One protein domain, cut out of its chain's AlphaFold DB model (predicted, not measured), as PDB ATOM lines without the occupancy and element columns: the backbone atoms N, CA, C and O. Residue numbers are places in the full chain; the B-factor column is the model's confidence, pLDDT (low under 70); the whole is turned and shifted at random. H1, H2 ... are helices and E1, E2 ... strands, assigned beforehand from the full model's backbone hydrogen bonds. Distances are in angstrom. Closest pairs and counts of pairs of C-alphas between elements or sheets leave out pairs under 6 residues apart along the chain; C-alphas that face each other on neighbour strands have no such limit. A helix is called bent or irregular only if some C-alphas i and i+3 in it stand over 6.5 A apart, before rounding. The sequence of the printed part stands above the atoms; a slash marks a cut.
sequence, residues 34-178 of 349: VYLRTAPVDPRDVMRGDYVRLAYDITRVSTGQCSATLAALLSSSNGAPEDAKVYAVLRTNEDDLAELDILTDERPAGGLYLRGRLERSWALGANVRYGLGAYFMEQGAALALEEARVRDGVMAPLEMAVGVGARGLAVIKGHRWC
ATOM      1  N   VAL A  34     157.951 111.652 211.606       94.88
ATOM      2  CA  VAL A  34     156.925 112.279 212.450       94.88
ATOM      3  C   VAL A  34     155.651 111.452 212.390       94.88
ATOM      4  O   VAL A  34     155.468 110.674 211.451       94.88
ATOM      5  N   TYR A  35     154.766 111.618 213.363       93.62
ATOM      6  CA  TYR A  35     153.487 110.924 213.392       93.62
ATOM      7  C   TYR A  35     152.365 111.846 212.933       93.62
ATOM      8  O   TYR A  35     152.256 112.975 213.399       93.62
ATOM      9  N   LEU A  36     151.527 111.370 212.016       92.25
ATOM     10  CA  LEU A  36     150.311 112.068 211.604       92.25
ATOM     11  C   LEU A  36     149.098 111.278 212.057       92.25
ATOM     12  O   LEU A  36     148.960 110.097 211.725       92.25
ATOM     13  N   ARG A  37     148.201 111.944 212.777       88.31
ATOM     14  CA  ARG A  37     146.958 111.329 213.216       88.31
ATOM     15  C   ARG A  37     145.970 111.186 212.070       88.31
ATOM     16  O   ARG A  37     145.764 112.111 211.275       88.31
ATOM     17  N   THR A  38     145.350 110.016 212.005       84.00
ATOM     18  CA  THR A  38     144.227 109.772 211.112       84.00
ATOM     19  C   THR A  38     142.948 110.312 211.736       84.00
ATOM     20  O   THR A  38     142.689 110.071 212.917       84.00
ATOM     21  N   ALA A  39     142.111 110.956 210.929       72.44
ATOM     22  CA  ALA A  39     140.769 111.330 211.337       72.44
ATOM     23  C   ALA A  39     139.971 110.080 211.761       72.44
ATOM     24  O   ALA A  39     140.260 108.981 211.279       72.44
ATOM     25  N   PRO A  40     138.953 110.217 212.628       58.78
ATOM     26  CA  PRO A  40     138.115 109.095 213.033       58.78
ATOM     27  C   PRO A  40     137.446 108.455 211.805       58.78
ATOM     28  O   PRO A  40     136.539 109.042 211.213       58.78
ATOM     29  N   VAL A  41     137.903 107.269 211.404       51.94
ATOM     30  CA  VAL A  41     137.281 106.453 210.353       51.94
ATOM     31  C   VAL A  41     136.443 105.385 211.049       51.94
ATOM     32  O   VAL A  41     136.944 104.706 211.944       51.94
ATOM     33  N   ASP A  42     135.163 105.268 210.682       49.59
ATOM     34  CA  ASP A  42     134.314 104.176 211.172       49.59
ATOM     35  C   ASP A  42     134.962 102.841 210.758       49.59
ATOM     36  O   ASP A  42     135.207 102.639 209.560       49.59
ATOM     37  N   PRO A  43     135.254 101.936 211.709       49.53
ATOM     38  CA  PRO A  43     135.900 100.658 211.426       49.53
ATOM     39  C   PRO A  43     135.121  99.770 210.447       49.53
ATOM     40  O   PRO A  43     135.670  98.809 209.929       49.53
ATOM     41  N   ARG A  44     133.855 100.076 210.140       51.25
ATOM     42  CA  ARG A  44     133.057  99.300 209.180       51.25
ATOM     43  C   ARG A  44     133.408  99.555 207.713       51.25
ATOM     44  O   ARG A  44     133.084  98.720 206.873       51.25
ATOM     45  N   ASP A  45     134.044 100.681 207.385       52.19
ATOM     46  CA  ASP A  45     134.292 101.091 205.988       52.19
ATOM     47  C   ASP A  45     135.737 100.843 205.510       52.19
ATOM     48  O   ASP A  45     136.093 101.193 204.381       52.19
ATOM     49  N   VAL A  46     136.583 100.228 206.345       53.16
ATOM     50  CA  VAL A  46     138.029 100.098 206.091       53.16
ATOM     51  C   VAL A  46     138.412  98.856 205.273       53.16
ATOM     52  O   VAL A  46     139.525  98.789 204.755       53.16
ATOM     53  N   MET A  47     137.495  97.900 205.090       55.66
ATOM     54  CA  MET A  47     137.783  96.598 204.476       55.66
ATOM     55  C   MET A  47     137.032  96.349 203.166       55.66
ATOM     56  O   MET A  47     136.021  95.650 203.118       55.66
ATOM     57  N   ARG A  48     137.567  96.871 202.055       54.78
ATOM     58  CA  ARG A  48     137.203  96.411 200.695       54.78
ATOM     59  C   ARG A  48     138.399  95.872 199.887       54.78
ATOM     60  O   ARG A  48     138.303  95.775 198.667       54.78
ATOM     61  N   GLY A  49     139.507  95.510 200.549       59.19
ATOM     62  CA  GLY A  49     140.715  94.913 199.950       59.19
ATOM     63  C   GLY A  49     141.953  94.996 200.866       59.19
ATOM     64  O   GLY A  49     141.825  95.396 202.019       59.19
ATOM     65  N   ASP A  50     143.149  94.681 200.344       59.44
ATOM     66  CA  ASP A  50     144.449  94.719 201.064       59.44
ATOM     67  C   ASP A  50     145.018  96.147 201.282       59.44
ATOM     68  O   ASP A  50     146.228  96.355 201.421       59.44
ATOM     69  N   TYR A  51     144.159  97.173 201.282       62.91
ATOM     70  CA  TYR A  51     144.567  98.548 201.574       62.91
ATOM     71  C   TYR A  51     143.509  99.321 202.359       62.91
ATOM     72  O   TYR A  51     142.307  99.187 202.136       62.91
ATOM     73  N   VAL A  52     143.990 100.192 203.244       71.12
ATOM     74  CA  VAL A  52     143.184 101.089 204.068       71.12
ATOM     75  C   VAL A  52     143.213 102.492 203.468       71.12
ATOM     76  O   VAL A  52     144.284 103.036 203.170       71.12
ATOM     77  N   ARG A  53     142.031 103.102 203.303       73.88
ATOM     78  CA  ARG A  53     141.925 104.524 202.955       73.88
ATOM     79  C   ARG A  53     142.093 105.365 204.215       73.88
ATOM     80  O   ARG A  53     141.279 105.283 205.129       73.88
ATOM     81  N   LEU A  54     143.119 106.205 204.226       80.38
ATOM     82  CA  LEU A  54     143.448 107.067 205.352       80.38
ATOM     83  C   LEU A  54     142.976 108.495 205.086       80.38
ATOM     84  O   LEU A  54     143.280 109.083 204.047       80.38
ATOM     85  N   ALA A  55     142.260 109.054 206.053       81.38
ATOM     86  CA  ALA A  55     142.017 110.484 206.161       81.38
ATOM     87  C   ALA A  55     142.863 111.010 207.319       81.38
ATOM     88  O   ALA A  55     142.924 110.352 208.352       81.38
ATOM     89  N   TYR A  56     143.507 112.163 207.163       87.06
ATOM     90  CA  TYR A  56     144.316 112.778 208.219       87.06
ATOM     91  C   TYR A  56     143.628 114.026 208.750       87.06
ATOM     92  O   TYR A  56     142.956 114.721 207.988       87.06
ATOM     93  N   ASP A  57     143.857 114.353 210.019       84.25
ATOM     94  CA  ASP A  57     143.310 115.581 210.612       84.25
ATOM     95  C   ASP A  57     143.799 116.832 209.858       84.25
ATOM     96  O   ASP A  57     143.033 117.756 209.607       84.25
ATOM     97  N   ILE A  58     145.042 116.807 209.365       89.19
ATOM     98  CA  ILE A  58     145.639 117.898 208.578       89.19
ATOM     99  C   ILE A  58     145.082 118.029 207.148       89.19
ATOM    100  O   ILE A  58     145.431 118.969 206.443       89.19
ATOM    101  N   THR A  59     144.262 117.083 206.671       89.62
ATOM    102  CA  THR A  59     143.707 117.121 205.306       89.62
ATOM    103  C   THR A  59     142.691 118.241 205.139       89.62
ATOM    104  O   THR A  59     142.634 118.840 204.067       89.62
ATOM    105  N   ARG A  60     141.885 118.520 206.166       86.81
ATOM    106  CA  ARG A  60     140.853 119.557 206.129       86.81
ATOM    107  C   ARG A  60     141.357 120.773 206.902       86.81
ATOM    108  O   ARG A  60     141.559 120.700 208.106       86.81
ATOM    109  N   VAL A  61     141.530 121.886 206.201       87.88
ATOM    110  CA  VAL A  61     142.173 123.095 206.726       87.88
ATOM    111  C   VAL A  61     141.200 124.262 206.693       87.88
ATOM    112  O   VAL A  61     140.611 124.542 205.650       87.88
ATOM    113  N   SER A  62     141.034 124.945 207.825       85.06
ATOM    114  CA  SER A  62     140.233 126.173 207.906       85.06
ATOM    115  C   SER A  62     141.005 127.384 207.370       85.06
ATOM    116  O   SER A  62     142.233 127.419 207.434       85.06
ATOM    117  N   THR A  63     140.314 128.418 206.883       82.81
ATOM    118  CA  THR A  63     140.960 129.671 206.438       82.81
ATOM    119  C   THR A  63     141.765 130.358 207.533       82.81
ATOM    120  O   THR A  63     142.760 131.005 207.219       82.81
ATOM    121  N   GLY A  64     141.390 130.188 208.805       82.25
ATOM    122  CA  GLY A  64     142.149 130.706 209.948       82.25
ATOM    123  C   GLY A  64     143.533 130.067 210.122       82.25
ATOM    124  O   GLY A  64     144.388 130.646 210.781       82.25
ATOM    125  N   GLN A  65     143.767 128.905 209.507       87.88
ATOM    126  CA  GLN A  65     145.051 128.196 209.497       87.88
ATOM    127  C   GLN A  65     145.805 128.373 208.168       87.88
ATOM    128  O   GLN A  65     146.826 127.725 207.942       87.88
ATOM    129  N   CYS A  66     145.310 129.219 207.261       91.44
ATOM    130  CA  CYS A  66     145.967 129.527 205.995       91.44
ATOM    131  C   CYS A  66     146.802 130.811 206.107       91.44
ATOM    132  O   CYS A  66     146.461 131.728 206.853       91.44
ATOM    133  N   SER A  67     147.865 130.928 205.304       93.62
ATOM    134  CA  SER A  67     148.544 132.212 205.095       93.62
ATOM    135  C   SER A  67     147.571 133.246 204.535       93.62
ATOM    136  O   SER A  67     146.622 132.902 203.831       93.62
ATOM    137  N   ALA A  68     147.816 134.531 204.806       91.06
ATOM    138  CA  ALA A  68     146.944 135.611 204.337       91.06
ATOM    139  C   ALA A  68     146.745 135.588 202.807       91.06
ATOM    140  O   ALA A  68     145.635 135.805 202.321       91.06
ATOM    141  N   THR A  69     147.804 135.261 202.059       91.44
ATOM    142  CA  THR A  69     147.783 135.075 200.599       91.44
ATOM    143  C   THR A  69     146.832 133.957 200.181       91.44
ATOM    144  O   THR A  69     145.940 134.171 199.359       91.44
ATOM    145  N   LEU A  70     146.966 132.782 200.796       90.25
ATOM    146  CA  LEU A  70     146.146 131.620 200.490       90.25
ATOM    147  C   LEU A  70     144.695 131.821 200.941       90.25
ATOM    148  O   LEU A  70     143.778 131.492 200.199       90.25
ATOM    149  N   ALA A  71     144.459 132.406 202.116       88.88
ATOM    150  CA  ALA A  71     143.117 132.713 202.600       88.88
ATOM    151  C   ALA A  71     142.372 133.657 201.638       88.88
ATOM    152  O   ALA A  71     141.211 133.406 201.299       88.88
ATOM    153  N   ALA A  72     143.049 134.696 201.136       88.12
ATOM    154  CA  ALA A  72     142.495 135.605 200.135       88.12
ATOM    155  C   ALA A  72     142.193 134.894 198.803       88.12
ATOM    156  O   ALA A  72     141.136 135.118 198.212       88.12
ATOM    157  N   LEU A  73     143.078 133.994 198.356       86.44
ATOM    158  CA  LEU A  73     142.876 133.174 197.157       86.44
ATOM    159  C   LEU A  73     141.637 132.270 197.287       86.44
ATOM    160  O   LEU A  73     140.795 132.243 196.388       86.44
ATOM    161  N   LEU A  74     141.505 131.568 198.417       85.19
ATOM    162  CA  LEU A  74     140.383 130.668 198.712       85.19
ATOM    163  C   LEU A  74     139.041 131.412 198.797       85.19
ATOM    164  O   LEU A  74     138.010 130.859 198.420       85.19
ATOM    165  N   SER A  75     139.069 132.663 199.261       81.62
ATOM    166  CA  SER A  75     137.884 133.520 199.414       81.62
ATOM    167  C   SER A  75     137.505 134.269 198.132       81.62
ATOM    168  O   SER A  75     136.463 134.924 198.083       81.62
ATOM    169  N   SER A  76     138.347 134.219 197.097       82.94
ATOM    170  CA  SER A  76     138.092 134.905 195.830       82.94
ATOM    171  C   SER A  76     136.932 134.260 195.065       82.94
ATOM    172  O   SER A  76     136.676 133.063 195.188       82.94
ATOM    173  N   SER A  77     136.249 135.032 194.213       74.56
ATOM    174  CA  SER A  77     135.122 134.536 193.405       74.56
ATOM    175  C   SER A  77     135.492 133.371 192.482       74.56
ATOM    176  O   SER A  77     134.627 132.585 192.110       74.56
ATOM    177  N   ASN A  78     136.770 133.266 192.112       74.94
ATOM    178  CA  ASN A  78     137.289 132.211 191.242       74.94
ATOM    179  C   ASN A  78     137.828 131.006 192.032       74.94
ATOM    180  O   ASN A  78     138.123 129.977 191.426       74.94
ATOM    181  N   GLY A  79     137.955 131.124 193.360       73.75
ATOM    182  CA  GLY A  79     138.597 130.133 194.218       73.75
ATOM    183  C   GLY A  79     140.088 129.934 193.918       73.75
ATOM    184  O   GLY A  79     140.686 130.592 193.064       73.75
ATOM    185  N   ALA A  80     140.700 128.995 194.636       81.81
ATOM    186  CA  ALA A  80     142.042 128.532 194.314       81.81
ATOM    187  C   ALA A  80     141.990 127.514 193.158       81.81
ATOM    188  O   ALA A  80     141.056 126.709 193.113       81.81
ATOM    189  N   PRO A  81     142.985 127.487 192.250       84.94
ATOM    190  CA  PRO A  81     143.045 126.462 191.215       84.94
ATOM    191  C   PRO A  81     143.087 125.054 191.820       84.94
ATOM    192  O   PRO A  81     143.825 124.800 192.779       84.94
ATOM    193  N   GLU A  82     142.343 124.123 191.226       83.31
ATOM    194  CA  GLU A  82     142.475 122.704 191.563       83.31
ATOM    195  C   GLU A  82     143.914 122.220 191.312       83.31
ATOM    196  O   GLU A  82     144.606 122.685 190.404       83.31
ATOM    197  N   ASP A  83     144.385 121.295 192.149       91.75
ATOM    198  CA  ASP A  83     145.748 120.746 192.144       91.75
ATOM    199  C   ASP A  83     146.866 121.789 192.382       91.75
ATOM    200  O   ASP A  83     148.054 121.473 192.233       91.75
ATOM    201  N   ALA A  84     146.529 123.014 192.816       92.81
ATOM    202  CA  ALA A  84     147.516 124.018 193.205       92.81
ATOM    203  C   ALA A  84     148.433 123.486 194.315       92.81
ATOM    204  O   ALA A  84     147.992 122.840 195.272       92.81
ATOM    205  N   LYS A  85     149.737 123.749 194.177       95.38
ATOM    206  CA  LYS A  85     150.744 123.324 195.153       95.38
ATOM    207  C   LYS A  85     150.606 124.155 196.417       95.38
ATOM    208  O   LYS A  85     150.625 125.377 196.352       95.38
ATOM    209  N   VAL A  86     150.558 123.466 197.545       96.38
ATOM    210  CA  VAL A  86     150.538 124.071 198.876       96.38
ATOM    211  C   VAL A  86     151.516 123.340 199.787       96.38
ATOM    212  O   VAL A  86     151.919 122.203 199.518       96.38
ATOM    213  N   TYR A  87     151.903 123.995 200.869       97.38
ATOM    214  CA  TYR A  87     152.838 123.488 201.855       97.38
ATOM    215  C   TYR A  87     152.202 123.601 203.235       97.38
ATOM    216  O   TYR A  87     151.823 124.686 203.668       97.38
ATOM    217  N   ALA A  88     152.064 122.465 203.909       97.12
ATOM    218  CA  ALA A  88     151.618 122.398 205.292       97.12
ATOM    219  C   ALA A  88     152.844 122.461 206.192       97.12
ATOM    220  O   ALA A  88     153.607 121.496 206.241       97.12
ATOM    221  N   VAL A  89     153.051 123.587 206.863       96.94
ATOM    222  CA  VAL A  89     154.067 123.727 207.907       96.94
ATOM    223  C   VAL A  89     153.557 123.018 209.153       96.94
ATOM    224  O   VAL A  89     152.395 123.169 209.531       96.94
ATOM    225  N   LEU A  90     154.418 122.204 209.755       95.69
ATOM    226  CA  LEU A  90     154.054 121.341 210.865       95.69
ATOM    227  C   LEU A  90     154.821 121.712 212.127       95.69
ATOM    228  O   LEU A  90     156.030 121.955 212.093       95.69
ATOM    229  N   ARG A  91     154.121 121.625 213.255       93.56
ATOM    230  CA  ARG A  91     154.691 121.674 214.598       93.56
ATOM    231  C   ARG A  91     154.588 120.289 215.223       93.56
ATOM    232  O   ARG A  91     153.541 119.659 215.140       93.56
ATOM    233  N   THR A  92     155.665 119.814 215.839       90.25
ATOM    234  CA  THR A  92     155.676 118.537 216.567       90.25
ATOM    235  C   THR A  92     155.516 118.769 218.059       90.25
ATOM    236  O   THR A  92     156.124 119.698 218.593       90.25
ATOM    237  N   ASN A  93     154.735 117.922 218.723       82.12
ATOM    238  CA  ASN A  93     154.709 117.840 220.181       82.12
ATOM    239  C   ASN A  93     155.796 116.876 220.709       82.12
ATOM    240  O   ASN A  93     156.624 116.382 219.940       82.12
ATOM    241  N   GLU A  94     155.793 116.616 222.018       73.25
ATOM    242  CA  GLU A  94     156.759 115.730 222.691       73.25
ATOM    243  C   GLU A  94     156.663 114.256 222.249       73.25
ATOM    244  O   GLU A  94     157.650 113.533 222.334       73.25
ATOM    245  N   ASP A  95     155.522 113.829 221.696       75.94
ATOM    246  CA  ASP A  95     155.289 112.469 221.189       75.94
ATOM    247  C   ASP A  95     155.672 112.302 219.702       75.94
ATOM    248  O   ASP A  95     155.285 111.313 219.068       75.94
ATOM    249  N   ASP A  96     156.373 113.279 219.112       86.25
ATOM    250  CA  ASP A  96     156.622 113.406 217.666       86.25
ATOM    251  C   ASP A  96     155.337 113.475 216.815       86.25
ATOM    252  O   ASP A  96     155.377 113.304 215.588       86.25
ATOM    253  N   LEU A  97     154.183 113.741 217.438       89.00
ATOM    254  CA  LEU A  97     152.932 113.967 216.729       89.00
ATOM    255  C   LEU A  97     152.985 115.343 216.073       89.00
ATOM    256  O   LEU A  97     153.171 116.363 216.736       89.00
ATOM    257  N   ALA A  98     152.837 115.357 214.755       92.12
ATOM    258  CA  ALA A  98     152.836 116.562 213.958       92.12
ATOM    259  C   ALA A  98     151.413 117.091 213.755       92.12
ATOM    260  O   ALA A  98     150.536 116.407 213.224       92.12
ATOM    261  N   GLU A  99     151.227 118.352 214.124       90.69
ATOM    262  CA  GLU A  99     150.011 119.128 213.925       90.69
ATOM    263  C   GLU A  99     150.251 120.205 212.864       90.69
ATOM    264  O   GLU A  99     151.374 120.692 212.689       90.69
ATOM    265  N   LEU A 100     149.188 120.585 212.152       92.69
ATOM    266  CA  LEU A 100     149.241 121.697 211.210       92.69
ATOM    267  C   LEU A 100     149.407 123.013 211.974       92.69
ATOM    268  O   LEU A 100     148.554 123.366 212.785       92.69
ATOM    269  N   ASP A 101     150.477 123.737 211.663       93.62
ATOM    270  CA  ASP A 101     150.693 125.104 212.134       93.62
ATOM    271  C   ASP A 101     150.054 126.094 211.152       93.62
ATOM    272  O   ASP A 101     149.090 126.786 211.473       93.62
ATOM    273  N   ILE A 102     150.520 126.076 209.898       95.06
ATOM    274  CA  ILE A 102     149.995 126.935 208.837       95.06
ATOM    275  C   ILE A 102     150.048 126.250 207.471       95.06
ATOM    276  O   ILE A 102     151.003 125.541 207.136       95.06
ATOM    277  N   LEU A 103     149.023 126.478 206.653       96.12
ATOM    278  CA  LEU A 103     148.991 126.102 205.244       96.12
ATOM    279  C   LEU A 103     149.324 127.316 204.373       96.12
ATOM    280  O   LEU A 103     148.689 128.361 204.487       96.12
ATOM    281  N   THR A 104     150.295 127.181 203.475       95.50
ATOM    282  CA  THR A 104     150.745 128.279 202.608       95.50
ATOM    283  C   THR A 104     150.925 127.832 201.159       95.50
ATOM    284  O   THR A 104     151.195 126.667 200.871       95.50
ATOM    285  N   ASP A 105     150.752 128.764 200.231       94.19
ATOM    286  CA  ASP A 105     151.062 128.630 198.809       94.19
ATOM    287  C   ASP A 105     152.547 128.893 198.485       94.19
ATOM    288  O   ASP A 105     153.035 128.508 197.419       94.19
ATOM    289  N   GLU A 106     153.303 129.461 199.427       94.12
ATOM    290  CA  GLU A 106     154.732 129.718 199.285       94.12
ATOM    291  C   GLU A 106     155.570 128.594 199.890       94.12
ATOM    292  O   GLU A 106     155.284 128.062 200.961       94.12
ATOM    293  N   ARG A 107     156.650 128.207 199.203       94.75
ATOM    294  CA  ARG A 107     157.518 127.140 199.705       94.75
ATOM    295  C   ARG A 107     158.312 127.635 200.922       94.75
ATOM    296  O   ARG A 107     159.117 128.552 200.750       94.75
ATOM    297  N   PRO A 108     158.216 126.973 202.092       94.25
ATOM    298  CA  PRO A 108     159.023 127.340 203.248       94.25
ATOM    299  C   PRO A 108     160.522 127.190 202.961       94.25
ATOM    300  O   PRO A 108     160.960 126.200 202.361       94.25
ATOM    301  N   ALA A 109     161.321 128.158 203.419       91.00
ATOM    302  CA  ALA A 109     162.779 128.138 203.267       91.00
ATOM    303  C   ALA A 109     163.447 127.013 204.085       91.00
ATOM    304  O   ALA A 109     164.523 126.537 203.729       91.00
ATOM    305  N   GLY A 110     162.793 126.566 205.159       89.06
ATOM    306  CA  GLY A 110     163.253 125.504 206.047       89.06
ATOM    307  C   GLY A 110     162.146 125.052 206.998       89.06
ATOM    308  O   GLY A 110     160.993 125.453 206.855       89.06
ATOM    309  N   GLY A 111     162.505 124.213 207.968       90.75
ATOM    310  CA  GLY A 111     161.557 123.640 208.926       90.75
ATOM    311  C   GLY A 111     160.869 122.369 208.423       90.75
ATOM    312  O   GLY A 111     161.169 121.849 207.347       90.75
ATOM    313  N   LEU A 112     159.970 121.837 209.251       95.00
ATOM    314  CA  LEU A 112     159.185 120.652 208.932       95.00
ATOM    315  C   LEU A 112     157.934 121.073 208.159       95.00
ATOM    316  O   LEU A 112     157.082 121.780 208.689       95.00
ATOM    317  N   TYR A 113     157.815 120.624 206.913       96.69
ATOM    318  CA  TYR A 113     156.622 120.864 206.111       96.69
ATOM    319  C   TYR A 113     156.333 119.699 205.170       96.69
ATOM    320  O   TYR A 113     157.246 118.999 204.730       96.69
ATOM    321  N   LEU A 114     155.061 119.520 204.815       97.00
ATOM    322  CA  LEU A 114     154.620 118.578 203.790       97.00
ATOM    323  C   LEU A 114     154.190 119.336 202.545       97.00
ATOM    324  O   LEU A 114     153.435 120.302 202.613       97.00
ATOM    325  N   ARG A 115     154.629 118.860 201.385       96.75
ATOM    326  CA  ARG A 115     154.133 119.323 200.093       96.75
ATOM    327  C   ARG A 115     152.820 118.608 199.798       96.75
ATOM    328  O   ARG A 115     152.797 117.384 199.676       96.75
ATOM    329  N   GLY A 116     151.758 119.378 199.625       95.94
ATOM    330  CA  GLY A 116     150.436 118.895 199.252       95.94
ATOM    331  C   GLY A 116     149.914 119.550 197.979       95.94
ATOM    332  O   GLY A 116     150.591 120.364 197.338       95.94
ATOM    333  N   ARG A 117     148.695 119.166 197.607       95.69
ATOM    334  CA  ARG A 117     147.929 119.796 196.533       95.69
ATOM    335  C   ARG A 117     146.490 120.019 196.957       95.69
ATOM    336  O   ARG A 117     145.923 119.157 197.630       95.69
ATOM    337  N   LEU A 118     145.922 121.152 196.562       93.50
ATOM    338  CA  LEU A 118     144.511 121.438 196.792       93.50
ATOM    339  C   LEU A 118     143.646 120.462 195.992       93.50
ATOM    340  O   LEU A 118     143.799 120.342 194.780       93.50
ATOM    341  N   GLU A 119     142.744 119.759 196.670       90.00
ATOM    342  CA  GLU A 119     141.728 118.926 196.011       90.00
ATOM    343  C   GLU A 119     140.409 119.665 195.854       90.00
ATOM    344  O   GLU A 119     139.729 119.533 194.844       90.00
ATOM    345  N   ARG A 120     140.027 120.421 196.883       86.81
ATOM    346  CA  ARG A 120     138.804 121.217 196.894       86.81
ATOM    347  C   ARG A 120     139.011 122.414 197.800       86.81
ATOM    348  O   ARG A 120     139.574 122.270 198.879       86.81
ATOM    349  N   SER A 121     138.503 123.567 197.397       84.88
ATOM    350  CA  SER A 121     138.461 124.776 198.218       84.88
ATOM    351  C   SER A 121     137.047 125.326 198.304       84.88
ATOM    352  O   SER A 121     136.236 125.119 197.404       84.88
ATOM    353  N   TRP A 122     136.768 126.042 199.382       82.00
ATOM    354  CA  TRP A 122     135.563 126.833 199.578       82.00
ATOM    355  C   TRP A 122     135.905 128.073 200.408       82.00
ATOM    356  O   TRP A 122     137.011 128.193 200.930       82.00
ATOM    357  N   ALA A 123     134.950 128.992 200.554       73.31
ATOM    358  CA  ALA A 123     135.196 130.307 201.151       73.31
ATOM    359  C   ALA A 123     135.812 130.264 202.559       73.31
ATOM    360  O   ALA A 123     136.525 131.181 202.943       73.31
ATOM    361  N   LEU A 124     135.544 129.209 203.332       75.06
ATOM    362  CA  LEU A 124     136.015 129.095 204.711       75.06
ATOM    363  C   LEU A 124     137.172 128.101 204.879       75.06
ATOM    364  O   LEU A 124     137.627 127.907 206.004       75.06
ATOM    365  N   GLY A 125     137.668 127.463 203.804       82.62
ATOM    366  CA  GLY A 125     138.808 126.539 203.899       82.62
ATOM    367  C   GLY A 125     139.009 125.601 202.712       82.62
ATOM    368  O   GLY A 125     138.533 125.846 201.604       82.62
ATOM    369  N   ALA A 126     139.789 124.543 202.923       88.44
ATOM    370  CA  ALA A 126     140.268 123.680 201.851       88.44
ATOM    371  C   ALA A 126     140.528 122.233 202.290       88.44
ATOM    372  O   ALA A 126     140.805 121.948 203.454       88.44
ATOM    373  N   ASN A 127     140.495 121.325 201.316       90.62
ATOM    374  CA  ASN A 127     140.989 119.960 201.427       90.62
ATOM    375  C   ASN A 127     142.320 119.829 200.683       90.62
ATOM    376  O   ASN A 127     142.432 120.218 199.514       90.62
ATOM    377  N   VAL A 128     143.307 119.230 201.344       92.81
ATOM    378  CA  VAL A 128     144.673 119.078 200.840       92.81
ATOM    379  C   VAL A 128     145.069 117.607 200.780       92.81
ATOM    380  O   VAL A 128     145.009 116.878 201.771       92.81
ATOM    381  N   ARG A 129     145.564 117.173 199.618       94.44
ATOM    382  CA  ARG A 129     146.149 115.843 199.426       94.44
ATOM    383  C   ARG A 129     147.662 115.882 199.551       94.44
ATOM    384  O   ARG A 129     148.345 116.542 198.771       94.44
ATOM    385  N   TYR A 130     148.185 115.066 200.464       93.88
ATOM    386  CA  TYR A 130     149.626 114.893 200.703       93.88
ATOM    387  C   TYR A 130     150.217 113.628 200.062       93.88
ATOM    388  O   TYR A 130     151.410 113.371 200.180       93.88
ATOM    389  N   GLY A 131     149.395 112.817 199.383       89.81
ATOM    390  CA  GLY A 131     149.834 111.536 198.811       89.81
ATOM    391  C   GLY A 131     150.004 110.415 199.842       89.81
ATOM    392  O   GLY A 131     150.693 109.441 199.568       89.81
ATOM    393  N   LEU A 132     149.368 110.553 201.010       89.62
ATOM    394  CA  LEU A 132     149.430 109.609 202.133       89.62
ATOM    395  C   LEU A 132     148.114 108.829 202.342       89.62
ATOM    396  O   LEU A 132     147.947 108.150 203.348       89.62
ATOM    397  N   GLY A 133     147.145 108.965 201.431       82.19
ATOM    398  CA  GLY A 133     145.764 108.500 201.632       82.19
ATOM    399  C   GLY A 133     145.527 106.996 201.456       82.19
ATOM    400  O   GLY A 133     144.397 106.547 201.629       82.19
ATOM    401  N   ALA A 134     146.552 106.224 201.096       80.56
ATOM    402  CA  ALA A 134     146.462 104.777 200.931       80.56
ATOM    403  C   ALA A 134     147.604 104.098 201.690       80.56
ATOM    404  O   ALA A 134     148.772 104.438 201.485       80.56
ATOM    405  N   TYR A 135     147.256 103.142 202.547       78.56
ATOM    406  CA  TYR A 135     148.209 102.305 203.265       78.56
ATOM    407  C   TYR A 135     147.948 100.839 202.941       78.56
ATOM    408  O   TYR A 135     146.857 100.329 203.182       78.56
ATOM    409  N   PHE A 136     148.945 100.192 202.343       73.19
ATOM    410  CA  PHE A 136     148.884  98.798 201.924       73.19
ATOM    411  C   PHE A 136     149.441  97.927 203.045       73.19
ATOM    412  O   PHE A 136     150.541  98.187 203.537       73.19
ATOM    413  N   MET A 137     148.674  96.923 203.454       67.50
ATOM    414  CA  MET A 137     149.045  95.995 204.519       67.50
ATOM    415  C   MET A 137     149.139  94.580 203.956       67.50
ATOM    416  O   MET A 137     148.505  94.264 202.953       67.50
ATOM    417  N   GLU A 138     149.924  93.719 204.605       64.56
ATOM    418  CA  GLU A 138     149.889  92.289 204.296       64.56
ATOM    419  C   GLU A 138     148.499  91.717 204.623       64.56
ATOM    420  O   GLU A 138     147.866  92.094 205.617       64.56
ATOM    421  N   GLN A 139     148.018  90.816 203.767       55.50
ATOM    422  CA  GLN A 139     146.704  90.187 203.878       55.50
ATOM    423  C   GLN A 139     146.508  89.583 205.286       55.50
ATOM    424  O   GLN A 139     147.318  88.785 205.747       55.50
ATOM    425  N   GLY A 140     145.445  89.986 205.994       55.31
ATOM    426  CA  GLY A 140     145.140  89.538 207.365       55.31
ATOM    427  C   GLY A 140     145.660  90.439 208.497       55.31
ATOM    428  O   GLY A 140     145.072  90.442 209.577       55.31
ATOM    429  N   ALA A 141     146.663  91.294 208.256       58.22
ATOM    430  CA  ALA A 141     147.113  92.282 209.245       58.22
ATOM    431  C   ALA A 141     146.069  93.392 209.481       58.22
ATOM    432  O   ALA A 141     146.013  93.981 210.558       58.22
ATOM    433  N   ALA A 142     145.204  93.646 208.494       51.41
ATOM    434  CA  ALA A 142     144.076  94.561 208.627       51.41
ATOM    435  C   ALA A 142     143.027  94.057 209.642       51.41
ATOM    436  O   ALA A 142     142.456  94.864 210.363       51.41
ATOM    437  N   LEU A 143     142.823  92.738 209.770       54.41
ATOM    438  CA  LEU A 143     141.904  92.162 210.764       54.41
ATOM    439  C   LEU A 143     142.471  92.286 212.187       54.41
ATOM    440  O   LEU A 143     141.749  92.626 213.118       54.41
ATOM    441  N   ALA A 144     143.788  92.117 212.342       57.19
ATOM    442  CA  ALA A 144     144.477  92.393 213.603       57.19
ATOM    443  C   ALA A 144     144.424  93.888 213.983       57.19
ATOM    444  O   ALA A 144     144.359  94.217 215.166       57.19
ATOM    445  N   LEU A 145     144.412  94.795 212.995       57.19
ATOM    446  CA  LEU A 145     144.206  96.234 213.199       57.19
ATOM    447  C   LEU A 145     142.787  96.535 213.733       57.19
ATOM    448  O   LEU A 145     142.634  97.418 214.575       57.19
ATOM    449  N   GLU A 146     141.769  95.783 213.298       52.28
ATOM    450  CA  GLU A 146     140.373  95.912 213.756       52.28
ATOM    451  C   GLU A 146     140.137  95.323 215.155       52.28
ATOM    452  O   GLU A 146     139.561  95.987 216.027       52.28
ATOM    453  N   GLU A 147     140.616  94.099 215.395       54.28
ATOM    454  CA  GLU A 147     140.493  93.415 216.690       54.28
ATOM    455  C   GLU A 147     141.231  94.162 217.808       54.28
ATOM    456  O   GLU A 147     140.837  94.085 218.976       54.28
ATOM    457  N   ALA A 148     142.274  94.920 217.454       55.34
ATOM    458  CA  ALA A 148     143.132  95.589 218.415       55.34
ATOM    459  C   ALA A 148     142.446  96.700 219.213       55.34
ATOM    460  O   ALA A 148     142.983  96.997 220.278       55.34
ATOM    461  N   ARG A 149     141.320  97.315 218.792       55.19
ATOM    462  CA  ARG A 149     140.674  98.356 219.633       55.19
ATOM    463  C   ARG A 149     139.197  98.697 219.406       55.19
ATOM    464  O   ARG A 149     138.684  99.518 220.166       55.19
ATOM    465  N   VAL A 150     138.470  98.066 218.479       51.94
ATOM    466  CA  VAL A 150     137.008  98.270 218.364       51.94
ATOM    467  C   VAL A 150     136.280  97.361 219.357       51.94
ATOM    468  O   VAL A 150     135.608  96.400 218.993       51.94
ATOM    469  N   ARG A 151     136.423  97.646 220.653       54.06
ATOM    470  CA  ARG A 151     135.553  97.082 221.693       54.06
ATOM    471  C   ARG A 151     134.847  98.211 222.425       54.06
ATOM    472  O   ARG A 151     135.458  99.204 222.809       54.06
ATOM    473  N   ASP A 152     133.537  98.059 222.579       60.78
ATOM    474  CA  ASP A 152     132.688  98.873 223.454       60.78
ATOM    475  C   ASP A 152     132.657 100.390 223.174       60.78
ATOM    476  O   ASP A 152     132.381 101.174 224.085       60.78
ATOM    477  N   GLY A 153     132.891 100.820 221.928       67.19
ATOM    478  CA  GLY A 153     132.786 102.230 221.515       67.19
ATOM    479  C   GLY A 153     134.001 103.101 221.861       67.19
ATOM    480  O   GLY A 153     133.875 104.325 221.907       67.19
ATOM    481  N   VAL A 154     135.158 102.482 222.122       77.38
ATOM    482  CA  VAL A 154     136.443 103.176 222.303       77.38
ATOM    483  C   VAL A 154     137.027 103.580 220.956       77.38
ATOM    484  O   VAL A 154     137.189 102.748 220.069       77.38
ATOM    485  N   MET A 155     137.413 104.847 220.837       76.19
ATOM    486  CA  MET A 155     138.157 105.384 219.703       76.19
ATOM    487  C   MET A 155     139.602 105.644 220.134       76.19
ATOM    488  O   MET A 155     139.871 106.585 220.880       76.19
ATOM    489  N   ALA A 156     140.535 104.811 219.674       81.25
ATOM    490  CA  ALA A 156     141.966 105.102 219.735       81.25
ATOM    491  C   ALA A 156     142.421 105.522 218.331       81.25
ATOM    492  O   ALA A 156     142.285 104.723 217.406       81.25
ATOM    493  N   PRO A 157     142.912 106.755 218.127       80.62
ATOM    494  CA  PRO A 157     143.370 107.187 216.815       80.62
ATOM    495  C   PRO A 157     144.563 106.365 216.329       80.62
ATOM    496  O   PRO A 157     145.488 106.077 217.096       80.62
ATOM    497  N   LEU A 158     144.554 106.033 215.039       83.69
ATOM    498  CA  LEU A 158     145.719 105.501 214.351       83.69
ATOM    499  C   LEU A 158     146.663 106.667 214.021       83.69
ATOM    500  O   LEU A 158     146.247 107.727 213.550       83.69
ATOM    501  N   GLU A 159     147.949 106.484 214.285       89.19
ATOM    502  CA  GLU A 159     148.990 107.471 214.029       89.19
ATOM    503  C   GLU A 159     149.991 106.887 213.036       89.19
ATOM    504  O   GLU A 159     150.681 105.904 213.312       89.19
ATOM    505  N   MET A 160     150.076 107.483 211.851       91.56
ATOM    506  CA  MET A 160     150.962 107.005 210.795       91.56
ATOM    507  C   MET A 160     152.353 107.589 210.979       91.56
ATOM    508  O   MET A 160     152.511 108.808 211.020       91.56
ATOM    509  N   ALA A 161     153.367 106.729 211.026       94.00
ATOM    510  CA  ALA A 161     154.756 107.153 210.964       94.00
ATOM    511  C   ALA A 161     155.073 107.584 209.527       94.00
ATOM    512  O   ALA A 161     155.022 106.776 208.595       94.00
ATOM    513  N   VAL A 162     155.417 108.853 209.343       95.25
ATOM    514  CA  VAL A 162     155.674 109.469 208.043       95.25
ATOM    515  C   VAL A 162     157.092 110.019 208.015       95.25
ATOM    516  O   VAL A 162     157.470 110.864 208.821       95.25
ATOM    517  N   GLY A 163     157.892 109.537 207.064       95.69
ATOM    518  CA  GLY A 163     159.179 110.128 206.725       95.69
ATOM    519  C   GLY A 163     158.977 111.380 205.877       95.69
ATOM    520  O   GLY A 163     158.272 111.337 204.867       95.69
ATOM    521  N   VAL A 164     159.612 112.480 206.272       95.75
ATOM    522  CA  VAL A 164     159.540 113.771 205.580       95.75
ATOM    523  C   VAL A 164     160.907 114.132 205.008       95.75
ATOM    524  O   VAL A 164     161.904 114.233 205.726       95.75
ATOM    525  N   GLY A 165     160.959 114.308 203.687       93.19
ATOM    526  CA  GLY A 165     162.151 114.734 202.957       93.19
ATOM    527  C   GLY A 165     162.319 116.255 202.902       93.19
ATOM    528  O   GLY A 165     161.369 117.011 203.080       93.19
ATOM    529  N   ALA A 166     163.514 116.721 202.524       88.06
ATOM    530  CA  ALA A 166     163.875 118.149 202.466       88.06
ATOM    531  C   ALA A 166     163.027 119.018 201.507       88.06
ATOM    532  O   ALA A 166     163.090 120.247 201.539       88.06
ATOM    533  N   ARG A 167     162.253 118.393 200.610       90.88
ATOM    534  CA  ARG A 167     161.324 119.060 199.676       90.88
ATOM    535  C   ARG A 167     159.850 118.905 200.084       90.88
ATOM    536  O   ARG A 167     158.969 119.144 199.259       90.88
ATOM    537  N   GLY A 168     159.591 118.445 201.307       92.31
ATOM    538  CA  GLY A 168     158.256 118.127 201.809       92.31
ATOM    539  C   GLY A 168     157.640 116.873 201.187       92.31
ATOM    540  O   GLY A 168     156.424 116.707 201.223       92.31
ATOM    541  N   LEU A 169     158.447 115.998 200.573       94.25
ATOM    542  CA  LEU A 169     157.973 114.681 200.151       94.25
ATOM    543  C   LEU A 169     157.694 113.843 201.400       94.25
ATOM    544  O   LEU A 169     158.590 113.665 202.221       94.25
ATOM    545  N   ALA A 170     156.473 113.335 201.504       94.56
ATOM    546  CA  ALA A 170     156.021 112.507 202.606       94.56
ATOM    547  C   ALA A 170     155.917 111.045 202.153       94.56
ATOM    548  O   ALA A 170     155.384 110.772 201.074       94.56
ATOM    549  N   VAL A 171     156.422 110.112 202.960       93.88
ATOM    550  CA  VAL A 171     156.334 108.669 202.696       93.88
ATOM    551  C   VAL A 171     155.946 107.940 203.977       93.88
ATOM    552  O   VAL A 171     156.560 108.158 205.019       93.88
ATOM    553  N   ILE A 172     154.933 107.075 203.909       91.88
ATOM    554  CA  ILE A 172     154.517 106.246 205.047       91.88
ATOM    555  C   ILE A 172     155.599 105.199 205.328       91.88
ATOM    556  O   ILE A 172     156.053 104.513 204.414       91.88
ATOM    557  N   LYS A 173     155.990 105.073 206.596       91.06
ATOM    558  CA  LYS A 173     156.982 104.105 207.088       91.06
ATOM    559  C   LYS A 173     156.370 103.017 207.968       91.06
ATOM    560  O   LYS A 173     156.962 101.956 208.123       91.06
ATOM    561  N   GLY A 174     155.209 103.281 208.555       89.81
ATOM    562  CA  GLY A 174     154.542 102.382 209.488       89.81
ATOM    563  C   GLY A 174     153.418 103.101 210.215       89.81
ATOM    564  O   GLY A 174     152.987 104.177 209.797       89.81
ATOM    565  N   HIS A 175     152.963 102.522 211.316       87.75
ATOM    566  CA  HIS A 175     151.904 103.080 212.140       87.75
ATOM    567  C   HIS A 175     152.116 102.716 213.609       87.75
ATOM    568  O   HIS A 175     152.832 101.768 213.932       87.75
ATOM    569  N   ARG A 176     151.474 103.473 214.491       86.50
ATOM    570  CA  ARG A 176     151.259 103.137 215.895       86.50
ATOM    571  C   ARG A 176     149.843 103.542 216.279       86.50
ATOM    572  O   ARG A 176     149.226 104.369 215.613       86.50
ATOM    573  N   TRP A 177     149.339 102.991 217.368       83.31
ATOM    574  CA  TRP A 177     148.130 103.510 217.993       83.31
ATOM    575  C   TRP A 177     148.498 104.608 218.981       83.31
ATOM    576  O   TRP A 177     149.539 104.520 219.638       83.31
ATOM    577  N   CYS A 178     147.639 105.620 219.101       87.50
ATOM    578  CA  CYS A 178     147.707 106.564 220.210       87.50
ATOM    579  C   CYS A 178     147.743 105.792 221.539       87.50
ATOM    580  O   CYS A 178     147.044 104.785 221.675       87.50
TER     581      CYS A 178
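This is residues 34 to 178 of the 349 residues of the protein "GDYXXLXY domain-containing protein" of bacterium (UniProt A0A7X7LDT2). A curled sheet of five strands, E3 E7 E6 E4 E5, bends back on itself at one end of an elongated body, with helix H1 across its end; a second sheet, E1 E9 E10, is partly face to face with it, its strands crossed. Beyond these, the small pair E2 E8 lies beside E10, and H2 lies at the end of the body far from H1. The 145 printed residues hold two named helices and ten named strands, in the order E1 E2 E3 H1 E4 E5 E6 E7 E8 H2 E9 E10, of mixed class; the three sheets are antiparallel. The whole is compact, with a radius of gyration of the C-alphas of 16.2 A, and spans 46 by 31 by 25 A, only just elongated.

Begin with the largest sheet: E3 is residues 60 to 62, E7 125 to 129, E6 113 to 122 (22.8 A), E4 85 to 92 (22.5 A) and E5 98 to 104 (16.4 A). Find C-alpha 113 at (156.622, 120.864, 206.111); E6 runs from there, bending by 75 degrees at residue 119. H1 is residues 68 to 75, 10.5 A long. E1, residues 34 to 37, starts at C-alpha 34, (156.925, 112.279, 212.450); E9 is 158 to 164 (18.3 A). E10, 170 to 177 (19.5 A), bends by 67 degrees at residue 173 and ends at C-alpha 177, (148.130, 103.510, 217.993). E2 is 51 to 53, E8 134 to 136 and H2 141 to 147, 10.0 A long.

The five strands form a folded sheet, one sheet bent into two leaves: E3 E7 face E4 E5, with E6 as the hinge. E6 pairs with E4, N 114 to O 88 at 2.8 A, and with E7, its hairpin partner, N 127 to O 120 at 2.8 A. Look for N 61 to O 126, 2.8 A, between E3 and E7, and N 89 to O 102, 2.8 A, in the hairpin E4 and E5. H1 is on this sheet at a height of 8.0 A, slantwise to the strands; its Leu 70 and Thr 104 of E5 have their C-alphas 6.1 A apart, the closest of the two. This sheet and E1 E9 E10 make a sandwich, two sheets face to face, their strands at 82 degrees; the closest C-alphas of E1 and E5, Leu 36 and Ala 98, are 5.7 A apart. In the second sheet see N 36 to O 160, 2.9 A, and, in the hairpin E9 and E10, N 161 to O 174, 2.9 A. E2 and E8 pair by N 52 to O 135, 2.9 A. The pairs E1 with E9, E2 with E8, E3 with E7 and E4 with E6 nest as a jelly roll, one long hairpin wound over both sheets. In H1 and H2 every O i to N i+4 pair is within hydrogen-bond range.

The farthest C-alphas, Ser 77 and Gly 140, are 48.2 A apart. The printed part has no cut; the link from E1 to E2, residues 38 to 50, is long. Its mean pLDDT is 81.7; residues 40 to 51, of which 51 belongs to E2, and 137 to 153, of which 141 to 147 are H2, are under 70.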